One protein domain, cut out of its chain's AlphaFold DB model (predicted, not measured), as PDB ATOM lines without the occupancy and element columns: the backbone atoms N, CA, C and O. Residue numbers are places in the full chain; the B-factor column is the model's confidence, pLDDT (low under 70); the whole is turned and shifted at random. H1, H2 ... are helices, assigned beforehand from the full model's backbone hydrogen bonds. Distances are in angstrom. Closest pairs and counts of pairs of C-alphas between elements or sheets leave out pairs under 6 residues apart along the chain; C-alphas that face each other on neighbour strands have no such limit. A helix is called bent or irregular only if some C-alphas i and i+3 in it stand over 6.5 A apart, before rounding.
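This is residues 5 to 80 of the 82 residues of an uncharacterized protein of Flavobacterium alkalisoli (UniProt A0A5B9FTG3). An open, loose frame is built on one long helix, H3, which is bent but runs nearly straight; short H2 makes a corner at its start. After H3 the chain folds back and H4 leads away crosswise, while H1 touches no helix. The printed part has 76 residues with four named helices, H1 to H4 in order, all helix by class; the radius of gyration of the C-alphas is 14.3 A, the spans 36 by 29 by 27 A.

H3, residues 36 to 59, was assigned as one helix by its hydrogen bonds, but C-alphas 47 and 50 are 7.2 A apart. Its arms are H3a, 36 to 47, 16.0 A long from C-alpha 36 at (5.481, -35.213, 21.378), and H3b, 50 to 59, 14.2 A. H2 is residues 30 to 34, 7.0 A; H4 is 65 to 79, 20.9 A, ending at C-alpha 79 (-18.572, -31.916, 38.215); H1 is 5 to 18, 20.4 A.

H3a and H3b stand at a shallow tilt of 13 degrees. H2 and H3a touch only at the corner, H3a with residues 38 to 42 alone; the closest C-alphas, Leu 33 and Ala 39, are 4.7 A apart. H3b and H4 only just touch, with 3 pairs of C-alphas within 8 A, H4 with residues 65 to 68 alone; they are about perpendicular at 85 degrees, the closest C-alphas, Thr 52 and Phe 68, 5.8 A apart. H1 is apart from H2, H3a, H3b and H4. Every O i to N i+4 pair is within hydrogen-bond range in H3a, H3b and H4, 8 of 10 in H1, and 0 of 1 in H2, where 2 of 2 O i to N i+3 pairs are.

The farthest C-alphas, Asp 23 and Met 78, are 38.6 A apart. The link from H1 to H2 is long; the printed part has no cut, and no printed residue is under 70 in pLDDT.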
ATOM      1  N   GLN A   5     -13.770 -24.395  42.637       90.44
ATOM      2  CA  GLN A   5     -12.993 -25.013  41.562       90.44
ATOM      3  C   GLN A   5     -12.224 -23.960  40.766       90.44
ATOM      4  O   GLN A   5     -11.016 -24.080  40.639       90.44
ATOM      5  N   GLU A   6     -12.884 -22.882  40.336       92.44
ATOM      6  CA  GLU A   6     -12.214 -21.772  39.647       92.44
ATOM      7  C   GLU A   6     -11.141 -21.108  40.521       92.44
ATOM      8  O   GLU A   6     -10.079 -20.738  40.025       92.44
ATOM      9  N   GLU A   7     -11.390 -20.945  41.826       95.00
ATOM     10  CA  GLU A   7     -10.394 -20.391  42.749       95.00
ATOM     11  C   GLU A   7      -9.141 -21.279  42.827       95.00
ATOM     12  O   GLU A   7      -8.026 -20.770  42.712       95.00
ATOM     13  N   TYR A   8      -9.311 -22.594  43.000       94.69
ATOM     14  CA  TYR A   8      -8.185 -23.527  43.066       94.69
ATOM     15  C   TYR A   8      -7.462 -23.660  41.726       94.69
ATOM     16  O   TYR A   8      -6.234 -23.651  41.718       94.69
ATOM     17  N   THR A   9      -8.191 -23.708  40.608       93.94
ATOM     18  CA  THR A   9      -7.595 -23.759  39.268       93.94
ATOM     19  C   THR A   9      -6.687 -22.561  39.024       93.94
ATOM     20  O   THR A   9      -5.546 -22.765  38.636       93.94
ATOM     21  N   ASN A  10      -7.133 -21.334  39.319       95.75
ATOM     22  CA  ASN A  10      -6.294 -20.144  39.123       95.75
ATOM     23  C   ASN A  10      -5.011 -20.213  39.964       95.75
ATOM     24  O   ASN A  10      -3.927 -20.029  39.433       95.75
ATOM     25  N   LYS A  11      -5.114 -20.580  41.250       96.00
ATOM     26  CA  LYS A  11      -3.931 -20.702  42.122       96.00
ATOM     27  C   LYS A  11      -2.932 -21.748  41.626       96.00
ATOM     28  O   LYS A  11      -1.735 -21.565  41.809       96.00
ATOM     29  N   ILE A  12      -3.412 -22.852  41.055       96.38
ATOM     30  CA  ILE A  12      -2.550 -23.896  40.488       96.38
ATOM     31  C   ILE A  12      -1.910 -23.401  39.187       96.38
ATOM     32  O   ILE A  12      -0.703 -23.557  39.022       96.38
ATOM     33  N   LEU A  13      -2.688 -22.777  38.297       95.94
ATOM     34  CA  LEU A  13      -2.187 -22.221  37.038       95.94
ATOM     35  C   LEU A  13      -1.105 -21.165  37.277       95.94
ATOM     36  O   LEU A  13      -0.049 -21.270  36.668       95.94
ATOM     37  N   ASP A  14      -1.300 -20.256  38.235       95.38
ATOM     38  CA  ASP A  14      -0.303 -19.236  38.595       95.38
ATOM     39  C   ASP A  14       1.062 -19.858  38.958       95.38
ATOM     40  O   ASP A  14       2.113 -19.275  38.697       95.38
ATOM     41  N   GLN A  15       1.064 -21.045  39.579       94.81
ATOM     42  CA  GLN A  15       2.299 -21.762  39.911       94.81
ATOM     43  C   GLN A  15       2.852 -22.560  38.730       94.81
ATOM     44  O   GLN A  15       4.066 -22.600  38.551       94.81
ATOM     45  N   LEU A  16       1.988 -23.168  37.912       95.56
ATOM     46  CA  LEU A  16       2.411 -23.882  36.703       95.56
ATOM     47  C   LEU A  16       3.040 -22.933  35.681       95.56
ATOM     48  O   LEU A  16       4.045 -23.284  35.077       95.56
ATOM     49  N   GLU A  17       2.513 -21.718  35.533       94.50
ATOM     50  CA  GLU A  17       3.092 -20.691  34.662       94.50
ATOM     51  C   GLU A  17       4.528 -20.336  35.062       94.50
ATOM     52  O   GLU A  17       5.357 -20.057  34.197       94.50
ATOM     53  N   ASN A  18       4.863 -20.395  36.359       95.81
ATOM     54  CA  ASN A  18       6.232 -20.154  36.807       95.81
ATOM     55  C   ASN A  18       7.212 -21.200  36.267       95.81
ATOM     56  O   ASN A  18       8.380 -20.860  36.094       95.81
ATOM     57  N   LEU A  19       6.779 -22.434  35.978       95.75
ATOM     58  CA  LEU A  19       7.651 -23.479  35.423       95.75
ATOM     59  C   LEU A  19       8.194 -23.117  34.036       95.75
ATOM     60  O   LEU A  19       9.176 -23.703  33.614       95.75
ATOM     61  N   PHE A  20       7.606 -22.142  33.344       94.88
ATOM     62  CA  PHE A  20       8.031 -21.738  32.002       94.88
ATOM     63  C   PHE A  20       8.754 -20.384  31.982       94.88
ATOM     64  O   PHE A  20       9.005 -19.830  30.912       94.88
ATOM     65  N   LYS A  21       9.076 -19.822  33.154       95.12
ATOM     66  CA  LYS A  21       9.795 -18.546  33.267       95.12
ATOM     67  C   LYS A  21      11.306 -18.758  33.287       95.12
ATOM     68  O   LYS A  21      11.804 -19.681  33.923       95.12
ATOM     69  N   GLU A  22      12.031 -17.862  32.619       91.06
ATOM     70  CA  GLU A  22      13.498 -17.901  32.488       91.06
ATOM     71  C   GLU A  22      14.249 -17.856  33.829       91.06
ATOM     72  O   GLU A  22      15.364 -18.355  33.928       91.06
ATOM     73  N   ASP A  23      13.652 -17.261  34.863       92.81
ATOM     74  CA  ASP A  23      14.247 -17.067  36.185       92.81
ATOM     75  C   ASP A  23      13.918 -18.183  37.195       92.81
ATOM     76  O   ASP A  23      14.287 -18.079  38.367       92.81
ATOM     77  N   ASN A  24      13.251 -19.261  36.768       93.19
ATOM     78  CA  ASN A  24      12.918 -20.389  37.636       93.19
ATOM     79  C   ASN A  24      14.023 -21.462  37.631       93.19
ATOM     80  O   ASN A  24      14.423 -21.953  36.581       93.19
ATOM     81  N   GLU A  25      14.467 -21.892  38.814       94.69
ATOM     82  CA  GLU A  25      15.437 -22.992  38.967       94.69
ATOM     83  C   GLU A  25      14.929 -24.329  38.393       94.69
ATOM     84  O   GLU A  25      15.721 -25.162  37.964       94.69
ATOM     85  N   ASN A  26      13.606 -24.513  38.363       93.75
ATOM     86  CA  ASN A  26      12.916 -25.688  37.835       93.75
ATOM     87  C   ASN A  26      12.269 -25.394  36.469       93.75
ATOM     88  O   ASN A  26      11.214 -25.953  36.159       93.75
ATOM     89  N   LYS A  27      12.839 -24.462  35.692       95.56
ATOM     90  CA  LYS A  27      12.339 -24.107  34.359       95.56
ATOM     91  C   LYS A  27      12.241 -25.353  33.470       95.56
ATOM     92  O   LYS A  27      13.174 -26.146  33.400       95.56
ATOM     93  N   ILE A  28      11.134 -25.460  32.744       94.25
ATOM     94  CA  ILE A  28      10.930 -26.354  31.607       94.25
ATOM     95  C   ILE A  28      10.970 -25.482  30.354       94.25
ATOM     96  O   ILE A  28      10.205 -24.516  30.248       94.25
ATOM     97  N   ASP A  29      11.864 -25.779  29.413       94.06
ATOM     98  CA  ASP A  29      11.895 -25.040  28.156       94.06
ATOM     99  C   ASP A  29      10.681 -25.412  27.290       94.06
ATOM    100  O   ASP A  29      10.341 -26.583  27.130       94.06
ATOM    101  N   LEU A  30      10.013 -24.415  26.709       91.56
ATOM    102  CA  LEU A  30       8.867 -24.659  25.829       91.56
ATOM    103  C   LEU A  30       9.266 -25.468  24.592       91.56
ATOM    104  O   LEU A  30       8.454 -26.247  24.093       91.56
ATOM    105  N   THR A  31      10.512 -25.327  24.137       92.94
ATOM    106  CA  THR A  31      11.049 -26.109  23.017       92.94
ATOM    107  C   THR A  31      11.159 -27.600  23.344       92.94
ATOM    108  O   THR A  31      11.005 -28.428  22.449       92.94
ATOM    109  N   GLU A  32      11.328 -27.980  24.618       91.56
ATOM    110  CA  GLU A  32      11.322 -29.392  25.027       91.56
ATOM    111  C   GLU A  32       9.944 -30.034  24.841       91.56
ATOM    112  O   GLU A  32       9.870 -31.232  24.578       91.56
ATOM    113  N   LEU A  33       8.864 -29.248  24.937       90.75
ATOM    114  CA  LEU A  33       7.483 -29.709  24.763       90.75
ATOM    115  C   LEU A  33       7.026 -29.743  23.295       90.75
ATOM    116  O   LEU A  33       5.925 -30.216  23.017       90.75
ATOM    117  N   GLU A  34       7.841 -29.265  22.349       91.31
ATOM    118  CA  GLU A  34       7.583 -29.466  20.915       91.31
ATOM    119  C   GLU A  34       7.799 -30.933  20.502       91.31
ATOM    120  O   GLU A  34       7.202 -31.405  19.530       91.31
ATOM    121  N   ASP A  35       8.607 -31.683  21.265       88.56
ATOM    122  CA  ASP A  35       8.697 -33.136  21.142       88.56
ATOM    123  C   ASP A  35       7.462 -33.795  21.775       88.56
ATOM    124  O   ASP A  35       7.213 -33.702  22.980       88.56
ATOM    125  N   ASN A  36       6.697 -34.519  20.956       86.69
ATOM    126  CA  ASN A  36       5.481 -35.213  21.378       86.69
ATOM    127  C   ASN A  36       5.701 -36.203  22.534       86.69
ATOM    128  O   ASN A  36       4.767 -36.430  23.303       86.69
ATOM    129  N   ASN A  37       6.893 -36.794  22.667       92.50
ATOM    130  CA  ASN A  37       7.182 -37.711  23.772       92.50
ATOM    131  C   ASN A  37       7.301 -36.949  25.095       92.50
ATOM    132  O   ASN A  37       6.632 -37.296  26.065       92.50
ATOM    133  N   ASN A  38       8.061 -35.854  25.107       93.81
ATOM    134  CA  ASN A  38       8.219 -35.011  26.291       93.81
ATOM    135  C   ASN A  38       6.901 -34.333  26.679       93.81
ATOM    136  O   ASN A  38       6.570 -34.249  27.860       93.81
ATOM    137  N   ALA A  39       6.109 -33.893  25.696       93.75
ATOM    138  CA  ALA A  39       4.773 -33.367  25.948       93.75
ATOM    139  C   ALA A  39       3.871 -34.421  26.607       93.75
ATOM    140  O   ALA A  39       3.189 -34.128  27.593       93.75
ATOM    141  N   ALA A  40       3.879 -35.657  26.096       95.56
ATOM    142  CA  ALA A  40       3.119 -36.755  26.685       95.56
ATOM    143  C   ALA A  40       3.568 -37.046  28.125       95.56
ATOM    144  O   ALA A  40       2.712 -37.173  29.005       95.56
ATOM    145  N   ASP A  41       4.876 -37.080  28.382       96.50
ATOM    146  CA  ASP A  41       5.435 -37.297  29.719       96.50
ATOM    147  C   ASP A  41       5.077 -36.158  30.683       96.50
ATOM    148  O   ASP A  41       4.643 -36.412  31.811       96.50
ATOM    149  N   PHE A  42       5.157 -34.904  30.229       95.88
ATOM    150  CA  PHE A  42       4.751 -33.737  31.010       95.88
ATOM    151  C   PHE A  42       3.272 -33.808  31.399       95.88
ATOM    152  O   PHE A  42       2.929 -33.689  32.580       95.88
ATOM    153  N   PHE A  43       2.376 -34.051  30.437       95.44
ATOM    154  CA  PHE A  43       0.945 -34.146  30.732       95.44
ATOM    155  C   PHE A  43       0.605 -35.381  31.566       95.44
ATOM    156  O   PHE A  43      -0.291 -35.310  32.410       95.44
ATOM    157  N   HIS A  44       1.326 -36.492  31.401       95.06
ATOM    158  CA  HIS A  44       1.173 -37.657  32.265       95.06
ATOM    159  C   HIS A  44       1.575 -37.340  33.715       95.06
ATOM    160  O   HIS A  44       0.828 -37.652  34.652       95.06
ATOM    161  N   ALA A  45       2.704 -36.654  33.910       95.50
ATOM    162  CA  ALA A  45       3.149 -36.213  35.225       95.50
ATOM    163  C   ALA A  45       2.157 -35.229  35.864       95.50
ATOM    164  O   ALA A  45       1.774 -35.410  37.024       95.50
ATOM    165  N   LEU A  46       1.687 -34.238  35.099       95.56
ATOM    166  CA  LEU A  46       0.752 -33.206  35.549       95.56
ATOM    167  C   LEU A  46      -0.639 -33.760  35.879       95.56
ATOM    168  O   LEU A  46      -1.244 -33.336  36.861       95.56
ATOM    169  N   ALA A  47      -1.166 -34.679  35.069       93.81
ATOM    170  CA  ALA A  47      -2.536 -35.172  35.215       93.81
ATOM    171  C   ALA A  47      -2.650 -36.388  36.146       93.81
ATOM    172  O   ALA A  47      -3.724 -36.624  36.705       93.81
ATOM    173  N   ASN A  48      -1.572 -37.161  36.325       93.81
ATOM    174  CA  ASN A  48      -1.612 -38.405  37.089       93.81
ATOM    175  C   ASN A  48      -0.554 -38.473  38.191       93.81
ATOM    176  O   ASN A  48      -0.927 -38.569  39.361       93.81
ATOM    177  N   LEU A  49       0.739 -38.422  37.856       95.31
ATOM    178  CA  LEU A  49       1.789 -38.766  38.824       95.31
ATOM    179  C   LEU A  49       1.850 -37.768  39.986       95.31
ATOM    180  O   LEU A  49       1.707 -38.161  41.146       95.31
ATOM    181  N   ALA A  50       1.995 -36.474  39.689       95.12
ATOM    182  CA  ALA A  50       2.052 -35.437  40.715       95.12
ATOM    183  C   ALA A  50       0.734 -35.337  41.510       95.12
ATOM    184  O   ALA A  50       0.792 -35.358  42.743       95.12
ATOM    185  N   PRO A  51      -0.460 -35.329  40.880       95.00
ATOM    186  CA  PRO A  51      -1.720 -35.378  41.618       95.00
ATOM    187  C   PRO A  51      -1.877 -36.607  42.520       95.00
ATOM    188  O   PRO A  51      -2.363 -36.463  43.642       95.00
ATOM    189  N   THR A  52      -1.428 -37.791  42.082       95.50
ATOM    190  CA  THR A  52      -1.447 -39.014  42.905       95.50
ATOM    191  C   THR A  52      -0.594 -38.824  44.156       95.50
ATOM    192  O   THR A  52      -1.076 -39.056  45.266       95.50
ATOM    193  N   VAL A  53       0.640 -38.331  44.003       94.94
ATOM    194  CA  VAL A  53       1.547 -38.055  45.132       94.94
ATOM    195  C   VAL A  53       0.934 -37.039  46.097       94.94
ATOM    196  O   VAL A  53       0.919 -37.262  47.310       94.94
ATOM    197  N   VAL A  54       0.375 -35.941  45.581       95.06
ATOM    198  CA  VAL A  54      -0.306 -34.926  46.401       95.06
ATOM    199  C   VAL A  54      -1.488 -35.538  47.158       95.06
ATOM    200  O   VAL A  54      -1.623 -35.323  48.365       95.06
ATOM    201  N   TYR A  55      -2.320 -36.339  46.490       94.56
ATOM    202  CA  TYR A  55      -3.474 -36.991  47.104       94.56
ATOM    203  C   TYR A  55      -3.066 -37.947  48.230       94.56
ATOM    204  O   TYR A  55      -3.623 -37.869  49.329       94.56
ATOM    205  N   VAL A  56      -2.075 -38.810  47.989       94.44
ATOM    206  CA  VAL A  56      -1.512 -39.731  48.993       94.44
ATOM    207  C   VAL A  56      -1.010 -38.945  50.204       94.44
ATOM    208  O   VAL A  56      -1.397 -39.222  51.341       94.44
ATOM    209  N   ASN A  57      -0.221 -37.895  49.966       94.50
ATOM    210  CA  ASN A  57       0.397 -37.103  51.027       94.50
ATOM    211  C   ASN A  57      -0.617 -36.352  51.897       94.50
ATOM    212  O   ASN A  57      -0.438 -36.292  53.121       94.50
ATOM    213  N   LEU A  58      -1.662 -35.789  51.283       94.62
ATOM    214  CA  LEU A  58      -2.701 -35.027  51.980       94.62
ATOM    215  C   LEU A  58      -3.710 -35.927  52.697       94.62
ATOM    216  O   LEU A  58      -4.161 -35.587  53.788       94.62
ATOM    217  N   THR A  59      -4.067 -37.069  52.106       94.25
ATOM    218  CA  THR A  59      -5.099 -37.960  52.664       94.25
ATOM    219  C   THR A  59      -4.545 -39.066  53.557       94.25
ATOM    220  O   THR A  59      -5.326 -39.724  54.240       94.25
ATOM    221  N   LYS A  60      -3.219 -39.274  53.554       92.69
ATOM    222  CA  LYS A  60      -2.526 -40.390  54.224       92.69
ATOM    223  C   LYS A  60      -3.031 -41.770  53.787       92.69
ATOM    224  O   LYS A  60      -2.915 -42.735  54.535       92.69
ATOM    225  N   LYS A  61      -3.607 -41.859  52.587       89.25
ATOM    226  CA  LYS A  61      -4.041 -43.118  51.981       89.25
ATOM    227  C   LYS A  61      -2.950 -43.654  51.076       89.25
ATOM    228  O   LYS A  61      -2.397 -42.901  50.282       89.25
ATOM    229  N   GLU A  62      -2.720 -44.955  51.136       85.19
ATOM    230  CA  GLU A  62      -1.949 -45.655  50.116       85.19
ATOM    231  C   GLU A  62      -2.860 -45.898  48.912       85.19
ATOM    232  O   GLU A  62      -3.798 -46.689  48.979       85.19
ATOM    233  N   VAL A  63      -2.633 -45.152  47.831       85.81
ATOM    234  CA  VAL A  63      -3.325 -45.342  46.552       85.81
ATOM    235  C   VAL A  63      -2.300 -45.367  45.427       85.81
ATOM    236  O   VAL A  63      -1.379 -44.548  45.406       85.81
ATOM    237  N   GLY A  64      -2.452 -46.312  44.498       85.56
ATOM    238  CA  GLY A  64      -1.660 -46.336  43.271       85.56
ATOM    239  C   GLY A  64      -2.179 -45.334  42.234       85.56
ATOM    240  O   GLY A  64      -3.261 -44.761  42.370       85.56
ATOM    241  N   THR A  65      -1.434 -45.168  41.141       87.12
ATOM    242  CA  THR A  65      -1.809 -44.299  40.007       87.12
ATOM    243  C   THR A  65      -3.139 -44.700  39.360       87.12
ATOM    244  O   THR A  65      -3.910 -43.841  38.925       87.12
ATOM    245  N   LEU A  66      -3.449 -46.003  39.322       89.81
ATOM    246  CA  LEU A  66      -4.718 -46.519  38.801       89.81
ATOM    247  C   LEU A  66      -5.899 -46.184  39.725       89.81
ATOM    248  O   LEU A  66      -6.943 -45.728  39.256       89.81
ATOM    249  N   ASP A  67      -5.727 -46.342  41.036       90.44
ATOM    250  CA  ASP A  67      -6.760 -46.011  42.022       90.44
ATOM    251  C   ASP A  67      -7.061 -44.512  42.013       90.44
ATOM    252  O   ASP A  67      -8.224 -44.095  42.021       90.44
ATOM    253  N   PHE A  68      -6.012 -43.689  41.926       93.69
ATOM    254  CA  PHE A  68      -6.169 -42.250  41.785       93.69
ATOM    255  C   PHE A  68      -6.894 -41.876  40.484       93.69
ATOM    256  O   PHE A  68      -7.798 -41.041  40.522       93.69
ATOM    257  N   ASN A  69      -6.601 -42.534  39.357       92.38
ATOM    258  CA  ASN A  69      -7.349 -42.322  38.111       92.38
ATOM    259  C   ASN A  69      -8.853 -42.564  38.284       92.38
ATOM    260  O   ASN A  69      -9.666 -41.790  37.777       92.38
ATOM    261  N   HIS A  70      -9.253 -43.600  39.026       93.19
ATOM    262  CA  HIS A  70     -10.669 -43.834  39.314       93.19
ATOM    263  C   HIS A  70     -11.288 -42.705  40.150       93.19
ATOM    264  O   HIS A  70     -12.419 -42.287  39.878       93.19
ATOM    265  N   VAL A  71     -10.548 -42.171  41.127       92.38
ATOM    266  CA  VAL A  71     -10.969 -40.996  41.907       92.38
ATOM    267  C   VAL A  71     -11.125 -39.772  41.003       92.38
ATOM    268  O   VAL A  71     -12.178 -39.129  41.033       92.38
ATOM    269  N   ALA A  72     -10.124 -39.473  40.175       92.25
ATOM    270  CA  ALA A  72     -10.127 -38.336  39.258       92.25
ATOM    271  C   ALA A  72     -11.300 -38.408  38.268       92.25
ATOM    272  O   ALA A  72     -12.086 -37.464  38.172       92.25
ATOM    273  N   ASN A  73     -11.509 -39.561  37.625       92.69
ATOM    274  CA  ASN A  73     -12.628 -39.776  36.704       92.69
ATOM    275  C   ASN A  73     -13.985 -39.576  37.389       92.69
ATOM    276  O   ASN A  73     -14.883 -38.940  36.832       92.69
ATOM    277  N   ARG A  74     -14.141 -40.072  38.624       92.44
ATOM    278  CA  ARG A  74     -15.367 -39.860  39.401       92.44
ATOM    279  C   ARG A  74     -15.604 -38.374  39.675       92.44
ATOM    280  O   ARG A  74     -16.740 -37.920  39.543       92.44
ATOM    281  N   LEU A  75     -14.560 -37.617  40.017       90.38
ATOM    282  CA  LEU A  75     -14.656 -36.167  40.212       90.38
ATOM    283  C   LEU A  75     -15.046 -35.447  38.916       90.38
ATOM    284  O   LEU A  75     -15.899 -34.561  38.968       90.38
ATOM    285  N   CYS A  76     -14.503 -35.837  37.761       89.56
ATOM    286  CA  CYS A  76     -14.919 -35.284  36.470       89.56
ATOM    287  C   CYS A  76     -16.411 -35.519  36.217       89.56
ATOM    288  O   CYS A  76     -17.127 -34.575  35.901       89.56
ATOM    289  N   MET A  77     -16.910 -36.738  36.440       90.38
ATOM    290  CA  MET A  77     -18.330 -37.058  36.240       90.38
ATOM    291  C   MET A  77     -19.257 -36.340  37.226       90.38
ATOM    292  O   MET A  77     -20.362 -35.954  36.857       90.38
ATOM    293  N   MET A  78     -18.824 -36.145  38.475       86.06
ATOM    294  CA  MET A  78     -19.596 -35.402  39.480       86.06
ATOM    295  C   MET A  78     -19.696 -33.905  39.165       86.06
ATOM    296  O   MET A  78     -20.671 -33.269  39.559       86.06
ATOM    297  N   ASN A  79     -18.685 -33.348  38.494       81.56
ATOM    298  CA  ASN A  79     -18.572 -31.916  38.215       81.56
ATOM    299  C   ASN A  79     -18.882 -31.548  36.759       81.56
ATOM    300  O   ASN A  79     -18.993 -30.363  36.441       81.56
ATOM    301  N   ALA A  80     -19.044 -32.538  35.881       77.12
ATOM    302  CA  ALA A  80     -19.625 -32.354  34.566       77.12
ATOM    303  C   ALA A  80     -21.041 -31.799  34.762       77.12
ATOM    304  O   ALA A  80     -21.942 -32.498  35.227       77.12
TER     305      ALA A  80